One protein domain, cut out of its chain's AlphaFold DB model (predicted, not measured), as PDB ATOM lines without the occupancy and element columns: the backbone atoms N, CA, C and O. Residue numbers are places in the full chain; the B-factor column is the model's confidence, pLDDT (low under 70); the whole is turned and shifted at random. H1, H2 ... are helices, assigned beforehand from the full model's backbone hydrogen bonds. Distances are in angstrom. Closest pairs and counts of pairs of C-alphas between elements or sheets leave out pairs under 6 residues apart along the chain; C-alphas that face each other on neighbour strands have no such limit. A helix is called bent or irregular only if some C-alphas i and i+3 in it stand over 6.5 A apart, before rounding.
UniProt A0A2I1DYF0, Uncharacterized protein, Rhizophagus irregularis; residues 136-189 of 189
ATOM      1  N   LYS A 136     -50.334  13.320  40.667       63.00
ATOM      2  CA  LYS A 136     -50.820  14.648  41.020       63.00
ATOM      3  C   LYS A 136     -50.018  15.067  42.248       63.00
ATOM      4  O   LYS A 136     -50.008  14.343  43.235       63.00
ATOM      5  N   PHE A 137     -49.370  16.230  42.192       65.06
ATOM      6  CA  PHE A 137     -48.584  16.790  43.300       65.06
ATOM      7  C   PHE A 137     -49.336  16.738  44.649       65.06
ATOM      8  O   PHE A 137     -48.744  16.609  45.716       65.06
ATOM      9  N   ASN A 138     -50.670  16.770  44.585       69.56
ATOM     10  CA  ASN A 138     -51.578  16.651  45.722       69.56
ATOM     11  C   ASN A 138     -51.591  15.279  46.416       69.56
ATOM     12  O   ASN A 138     -52.087  15.211  47.535       69.56
ATOM     13  N   ASP A 139     -51.085  14.221  45.785       81.75
ATOM     14  CA  ASP A 139     -51.156  12.830  46.251       81.75
ATOM     15  C   ASP A 139     -49.763  12.227  46.521       81.75
ATOM     16  O   ASP A 139     -49.645  11.200  47.189       81.75
ATOM     17  N   SER A 140     -48.689  12.922  46.121       83.12
ATOM     18  CA  SER A 140     -47.296  12.545  46.411       83.12
ATOM     19  C   SER A 140     -46.973  12.496  47.912       83.12
ATOM     20  O   SER A 140     -46.007  11.852  48.314       83.12
ATOM     21  N   TRP A 141     -47.790  13.125  48.769       89.25
ATOM     22  CA  TRP A 141     -47.624  13.065  50.228       89.25
ATOM     23  C   TRP A 141     -47.698  11.639  50.783       89.25
ATOM     24  O   TRP A 141     -47.082  11.370  51.812       89.25
ATOM     25  N   ILE A 142     -48.411  10.729  50.109       91.38
ATOM     26  CA  ILE A 142     -48.520   9.324  50.517       91.38
ATOM     27  C   ILE A 142     -47.154   8.646  50.385       91.38
ATOM     28  O   ILE A 142     -46.710   7.978  51.313       91.38
ATOM     29  N   LEU A 143     -46.442   8.891  49.282       90.12
ATOM     30  CA  LEU A 143     -45.091   8.365  49.079       90.12
ATOM     31  C   LEU A 143     -44.092   8.994  50.047       90.12
ATOM     32  O   LEU A 143     -43.326   8.271  50.672       90.12
ATOM     33  N   PHE A 144     -44.146  10.315  50.259       89.62
ATOM     34  CA  PHE A 144     -43.308  10.959  51.277       89.62
ATOM     35  C   PHE A 144     -43.553  10.379  52.671       89.62
ATOM     36  O   PHE A 144     -42.613  10.208  53.446       89.62
ATOM     37  N   TRP A 145     -44.803  10.053  52.995       93.25
ATOM     38  CA  TRP A 145     -45.139   9.406  54.254       93.25
ATOM     39  C   TRP A 145     -44.578   7.980  54.330       93.25
ATOM     40  O   TRP A 145     -43.977   7.636  55.345       93.25
ATOM     41  N   ILE A 146     -44.688   7.190  53.257       92.56
ATOM     42  CA  ILE A 146     -44.112   5.839  53.166       92.56
ATOM     43  C   ILE A 146     -42.584   5.879  53.308       92.56
ATOM     44  O   ILE A 146     -42.035   5.128  54.111       92.56
ATOM     45  N   PHE A 147     -41.888   6.786  52.622       90.19
ATOM     46  CA  PHE A 147     -40.430   6.910  52.738       90.19
ATOM     47  C   PHE A 147     -39.997   7.407  54.122       90.19
ATOM     48  O   PHE A 147     -39.053   6.886  54.713       90.19
ATOM     49  N   LYS A 148     -40.741   8.339  54.731       89.31
ATOM     50  CA  LYS A 148     -40.497   8.732  56.129       89.31
ATOM     51  C   LYS A 148     -40.746   7.585  57.107       89.31
ATOM     52  O   LYS A 148     -40.091   7.515  58.146       89.31
ATOM     53  N   TYR A 149     -41.684   6.698  56.797       92.19
ATOM     54  CA  TYR A 149     -41.936   5.487  57.566       92.19
ATOM     55  C   TYR A 149     -40.790   4.473  57.391       92.19
ATOM     56  O   TYR A 149     -40.299   3.944  58.389       92.19
ATOM     57  N   GLN A 150     -40.273   4.298  56.169       90.94
ATOM     58  CA  GLN A 150     -39.078   3.493  55.885       90.94
ATOM     59  C   GLN A 150     -37.872   3.946  56.717       90.94
ATOM     60  O   GLN A 150     -37.260   3.125  57.396       90.94
ATOM     61  N   GLU A 151     -37.557   5.248  56.723       88.00
ATOM     62  CA  GLU A 151     -36.405   5.805  57.451       88.00
ATOM     63  C   GLU A 151     -36.467   5.531  58.959       88.00
ATOM     64  O   GLU A 151     -35.436   5.264  59.585       88.00
ATOM     65  N   ARG A 152     -37.675   5.599  59.537       89.56
ATOM     66  CA  ARG A 152     -37.913   5.437  60.980       89.56
ATOM     67  C   ARG A 152     -37.831   3.991  61.439       89.56
ATOM     68  O   ARG A 152     -37.320   3.741  62.525       89.56
ATOM     69  N   PHE A 153     -38.341   3.065  60.635       92.62
ATOM     70  CA  PHE A 153     -38.443   1.653  61.011       92.62
ATOM     71  C   PHE A 153     -37.413   0.761  60.314       92.62
ATOM     72  O   PHE A 153     -37.418  -0.444  60.542       92.62
ATOM     73  N   LYS A 154     -36.525   1.347  59.494       88.88
ATOM     74  CA  LYS A 154     -35.475   0.646  58.736       88.88
ATOM     75  C   LYS A 154     -36.036  -0.562  57.979       88.88
ATOM     76  O   LYS A 154     -35.491  -1.661  58.038       88.88
ATOM     77  N   LEU A 155     -37.164  -0.347  57.305       87.00
ATOM     78  CA  LEU A 155     -37.812  -1.397  56.527       87.00
ATOM     79  C   LEU A 155     -36.962  -1.743  55.297       87.00
ATOM     80  O   LEU A 155     -36.455  -0.825  54.650       87.00
ATOM     81  N   PRO A 156     -36.826  -3.039  54.957       90.00
ATOM     82  CA  PRO A 156     -36.136  -3.443  53.742       90.00
ATOM     83  C   PRO A 156     -36.924  -2.989  52.510       90.00
ATOM     84  O   PRO A 156     -38.158  -2.938  52.539       90.00
ATOM     85  N   ASP A 157     -36.227  -2.748  51.402       86.56
ATOM     86  CA  ASP A 157     -36.842  -2.265  50.157       86.56
ATOM     87  C   ASP A 157     -37.931  -3.210  49.639       86.56
ATOM     88  O   ASP A 157     -38.955  -2.772  49.124       86.56
ATOM     89  N   VAL A 158     -37.777  -4.516  49.876       90.06
ATOM     90  CA  VAL A 158     -38.797  -5.531  49.565       90.06
ATOM     91  C   VAL A 158     -40.113  -5.256  50.302       90.06
ATOM     92  O   VAL A 158     -41.193  -5.349  49.711       90.06
ATOM     93  N   ALA A 159     -40.048  -4.883  51.584       90.06
ATOM     94  CA  ALA A 159     -41.232  -4.560  52.374       90.06
ATOM     95  C   ALA A 159     -41.859  -3.233  51.924       90.06
ATOM     96  O   ALA A 159     -43.081  -3.128  51.871       90.06
ATOM     97  N   ILE A 160     -41.043  -2.246  51.550       92.81
ATOM     98  CA  ILE A 160     -41.527  -0.954  51.046       92.81
ATOM     99  C   ILE A 160     -42.174  -1.085  49.672       92.81
ATOM    100  O   ILE A 160     -43.260  -0.553  49.467       92.81
ATOM    101  N   ASN A 161     -41.584  -1.858  48.763       89.81
ATOM    102  CA  ASN A 161     -42.187  -2.195  47.477       89.81
ATOM    103  C   ASN A 161     -43.538  -2.893  47.660       89.81
ATOM    104  O   ASN A 161     -44.517  -2.523  47.014       89.81
ATOM    105  N   SER A 162     -43.614  -3.847  48.592       91.94
ATOM    106  CA  SER A 162     -44.869  -4.530  48.932       91.94
ATOM    107  C   SER A 162     -45.906  -3.562  49.509       91.94
ATOM    108  O   SER A 162     -47.084  -3.631  49.165       91.94
ATOM    109  N   LEU A 163     -45.472  -2.626  50.355       93.00
ATOM    110  CA  LEU A 163     -46.329  -1.607  50.953       93.00
ATOM    111  C   LEU A 163     -46.870  -0.632  49.902       93.00
ATOM    112  O   LEU A 163     -48.065  -0.354  49.885       93.00
ATOM    113  N   ILE A 164     -46.016  -0.147  49.001       92.31
ATOM    114  CA  ILE A 164     -46.409   0.731  47.891       92.31
ATOM    115  C   ILE A 164     -47.399   0.011  46.975       92.31
ATOM    116  O   ILE A 164     -48.431   0.587  46.639       92.31
ATOM    117  N   GLY A 165     -47.149  -1.259  46.648       90.88
ATOM    118  CA  GLY A 165     -48.070  -2.079  45.861       90.88
ATOM    119  C   GLY A 165     -49.427  -2.275  46.542       90.88
ATOM    120  O   GLY A 165     -50.465  -2.125  45.898       90.88
ATOM    121  N   PHE A 166     -49.438  -2.525  47.854       93.62
ATOM    122  CA  PHE A 166     -50.670  -2.603  48.641       93.62
ATOM    123  C   PHE A 166     -51.452  -1.285  48.603       93.62
ATOM    124  O   PHE A 166     -52.648  -1.286  48.318       93.62
ATOM    125  N   PHE A 167     -50.782  -0.151  48.828       92.38
ATOM    126  CA  PHE A 167     -51.422   1.159  48.731       92.38
ATOM    127  C   PHE A 167     -51.929   1.445  47.321       92.38
ATOM    128  O   PHE A 167     -53.020   1.979  47.190       92.38
ATOM    129  N   ASN A 168     -51.203   1.061  46.273       90.81
ATOM    130  CA  ASN A 168     -51.672   1.228  44.902       90.81
ATOM    131  C   ASN A 168     -53.016   0.525  44.675       90.81
ATOM    132  O   ASN A 168     -53.936   1.121  44.120       90.81
ATOM    133  N   LEU A 169     -53.148  -0.714  45.154       91.12
ATOM    134  CA  LEU A 169     -54.390  -1.476  45.053       91.12
ATOM    135  C   LEU A 169     -55.529  -0.787  45.819       91.12
ATOM    136  O   LEU A 169     -56.560  -0.468  45.234       91.12
ATOM    137  N   VAL A 170     -55.308  -0.469  47.098       93.06
ATOM    138  CA  VAL A 170     -56.328   0.161  47.954       93.06
ATOM    139  C   VAL A 170     -56.749   1.529  47.414       93.06
ATOM    140  O   VAL A 170     -57.925   1.879  47.438       93.06
ATOM    141  N   LEU A 171     -55.803   2.326  46.920       91.38
ATOM    142  CA  LEU A 171     -56.087   3.658  46.398       91.38
ATOM    143  C   LEU A 171     -56.850   3.597  45.072       91.38
ATOM    144  O   LEU A 171     -57.752   4.407  44.863       91.38
ATOM    145  N   LYS A 172     -56.542   2.623  44.208       88.31
ATOM    146  CA  LYS A 172     -57.313   2.362  42.987       88.31
ATOM    147  C   LYS A 172     -58.741   1.934  43.302       88.31
ATOM    148  O   LYS A 172     -59.658   2.450  42.672       88.31
ATOM    149  N   ASP A 173     -58.936   1.092  44.312       88.69
ATOM    150  CA  ASP A 173     -60.276   0.688  44.749       88.69
ATOM    151  C   ASP A 173     -61.102   1.869  45.288       88.69
ATOM    152  O   ASP A 173     -62.319   1.910  45.110       88.69
ATOM    153  N   VAL A 174     -60.455   2.855  45.923       90.56
ATOM    154  CA  VAL A 174     -61.129   4.059  46.441       90.56
ATOM    155  C   VAL A 174     -61.473   5.050  45.328       90.56
ATOM    156  O   VAL A 174     -62.585   5.578  45.298       90.56
ATOM    157  N   ASP A 175     -60.522   5.355  44.444       87.00
ATOM    158  CA  ASP A 175     -60.717   6.297  43.339       87.00
ATOM    159  C   ASP A 175     -59.754   5.997  42.182       87.00
ATOM    160  O   ASP A 175     -58.632   6.516  42.107       87.00
ATOM    161  N   LEU A 176     -60.239   5.186  41.237       86.31
ATOM    162  CA  LEU A 176     -59.506   4.818  40.027       86.31
ATOM    163  C   LEU A 176     -59.004   6.046  39.258       86.31
ATOM    164  O   LEU A 176     -57.862   6.060  38.823       86.31
ATOM    165  N   GLN A 177     -59.807   7.102  39.107       84.25
ATOM    166  CA  GLN A 177     -59.451   8.264  38.277       84.25
ATOM    167  C   GLN A 177     -58.398   9.161  38.933       84.25
ATOM    168  O   GLN A 177     -57.606   9.830  38.257       84.25
ATOM    169  N   ARG A 178     -58.382   9.217  40.264       82.69
ATOM    170  CA  ARG A 178     -57.379   9.977  41.008       82.69
ATOM    171  C   ARG A 178     -56.055   9.236  41.110       82.69
ATOM    172  O   ARG A 178     -55.020   9.882  40.958       82.69
ATOM    173  N   PHE A 179     -56.098   7.922  41.325       87.06
ATOM    174  CA  PHE A 179     -54.926   7.110  41.651       87.06
ATOM    175  C   PHE A 179     -54.473   6.159  40.538       87.06
ATOM    176  O   PHE A 179     -53.551   5.384  40.759       87.06
ATOM    177  N   ASP A 180     -55.020   6.256  39.322       81.94
ATOM    178  CA  ASP A 180     -54.573   5.456  38.166       81.94
ATOM    179  C   ASP A 180     -53.047   5.510  37.955       81.94
ATOM    180  O   ASP A 180     -52.403   4.519  37.614       81.94
ATOM    181  N   LYS A 181     -52.460   6.678  38.244       82.56
ATOM    182  CA  LYS A 181     -51.029   6.979  38.089       82.56
ATOM    183  C   LYS A 181     -50.198   6.740  39.349       82.56
ATOM    184  O   LYS A 181     -49.047   7.168  39.393       82.56
ATOM    185  N   PHE A 182     -50.774   6.146  40.392       85.50
ATOM    186  CA  PHE A 182     -50.024   5.813  41.594       85.50
ATOM    187  C   PHE A 182     -49.071   4.636  41.311       85.50
ATOM    188  O   PHE A 182     -49.475   3.668  40.656       85.50
ATOM    189  N   PRO A 183     -47.799   4.706  41.742       81.00
ATOM    190  CA  PRO A 183     -46.809   3.708  41.372       81.00
ATOM    191  C   PRO A 183     -47.097   2.360  42.051       81.00
ATOM    192  O   PRO A 183     -47.463   2.326  43.227       81.00
ATOM    193  N   PRO A 184     -46.920   1.233  41.342       79.62
ATOM    194  CA  PRO A 184     -47.054  -0.105  41.916       79.62
ATOM    195  C   PRO A 184     -45.838  -0.542  42.741       79.62
ATOM    196  O   PRO A 184     -45.965  -1.435  43.570       79.62
ATOM    197  N   THR A 185     -44.672   0.068  42.524       80.81
ATOM    198  CA  THR A 185     -43.397  -0.274  43.173       80.81
ATOM    199  C   THR A 185     -42.543   0.980  43.352       80.81
ATOM    200  O   THR A 185     -42.738   1.954  42.629       80.81
ATOM    201  N   ALA A 186     -41.577   0.955  44.273       68.06
ATOM    202  CA  ALA A 186     -40.611   2.040  44.473       68.06
ATOM    203  C   ALA A 186     -39.529   2.108  43.385       68.06
ATOM    204  O   ALA A 186     -38.758   3.060  43.384       68.06
ATOM    205  N   HIS A 187     -39.434   1.102  42.503       56.56
ATOM    206  CA  HIS A 187     -38.434   1.084  41.437       56.56
ATOM    207  C   HIS A 187     -38.721   2.182  40.414       56.56
ATOM    208  O   HIS A 187     -39.585   2.043  39.546       56.56
ATOM    209  N   ILE A 188     -37.988   3.274  40.583       46.34
ATOM    210  CA  ILE A 188     -37.711   4.282  39.576       46.34
ATOM    211  C   ILE A 188     -36.642   3.659  38.665       46.34
ATOM    212  O   ILE A 188     -35.659   3.113  39.171       46.34
ATOM    213  N   ALA A 189     -36.903   3.624  37.362       32.25
ATOM    214  CA  ALA A 189     -35.993   3.145  36.326       32.25
ATOM    215  C   ALA A 189     -35.856   4.228  35.263       32.25
ATOM    216  O   ALA A 189     -36.863   4.955  35.067       32.25
TER     217      ALA A 189
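What this domain is: This is residues 136 to 189 of the 189 residues of an uncharacterized protein of Rhizophagus irregularis (UniProt A0A2I1DYF0). A helical hairpin makes the body of this domain: H1 and the longer H2 lie side by side and run opposite ways, joined by a tight turn. A one-turn helix, H3, packs on H2 near the end of H2 that is away from this turn, and from there residues 180 to 185 fold back alongside H2. The printed part has 54 residues, with three named helices in the order H1, H2, H3 along the chain and no named strand. Its class is all helix, with 35 of the 54 residues in named helices. The whole is compact, with a radius of gyration of the C-alphas of 11.1 A, and the C-alphas span 32 by 23 by 19 A along their three main axes.

Where its parts are: The printed part begins with residues 136 to 140, which belong to no named element. H1 is residues 141 to 153, and it measures 18.2 A from its first to its last C-alpha. It begins at C-alpha 141, at (-47.624, 13.065, 50.228). After residues 154 to 156 comes H2, residues 157 to 174, the longest helix with 18 residues and 25.4 A. Its first C-alpha, that of Asp 157, is at (-36.842, -2.265, 50.157). Asp 175 is the one residue between H2 and H3, which is residues 176 to 179. H3 measures 5.4 A and ends at C-alpha 179, at (-54.926, 7.110, 41.651). Residues 180 to 189 follow it and belong to no named element.

How they stand to each other: H1 and H2 form a helical hairpin, two helices that follow each other and run opposite ways. They touch, and the closest C-alphas are those of Gln 150 and Ile 160, 7.0 A apart. Their lines stand at a shallow tilt of 31 degrees. H2 touches H1 with residues 160 to 164 alone. H2 also touches H3, with residues 168 to 172 alone. The closest C-alphas of this pair are those of Lys 172 and Phe 179, 5.5 A apart. H1 and H3 are apart. In H1 and H2 every O i to N i+4 pair is within hydrogen-bond range. H3 is too short for such a pair, and its one O i to N i+3 pair is not within range.

The domain as a whole: The two C-alphas farthest apart are those of Lys 154 and Gln 177, at 32.4 A. The C-alphas of Lys 136 and Ala 189, the first and last printed, are 19.3 A apart, and Ala 189 is the chain's last residue. The printed part has no cut. The links from H1 to H2 and from H2 to H3 are both tight. The mean pLDDT of the printed part is 84.6, and the model's confidence is under 70 at residues 136 to 138 and 186 to 189.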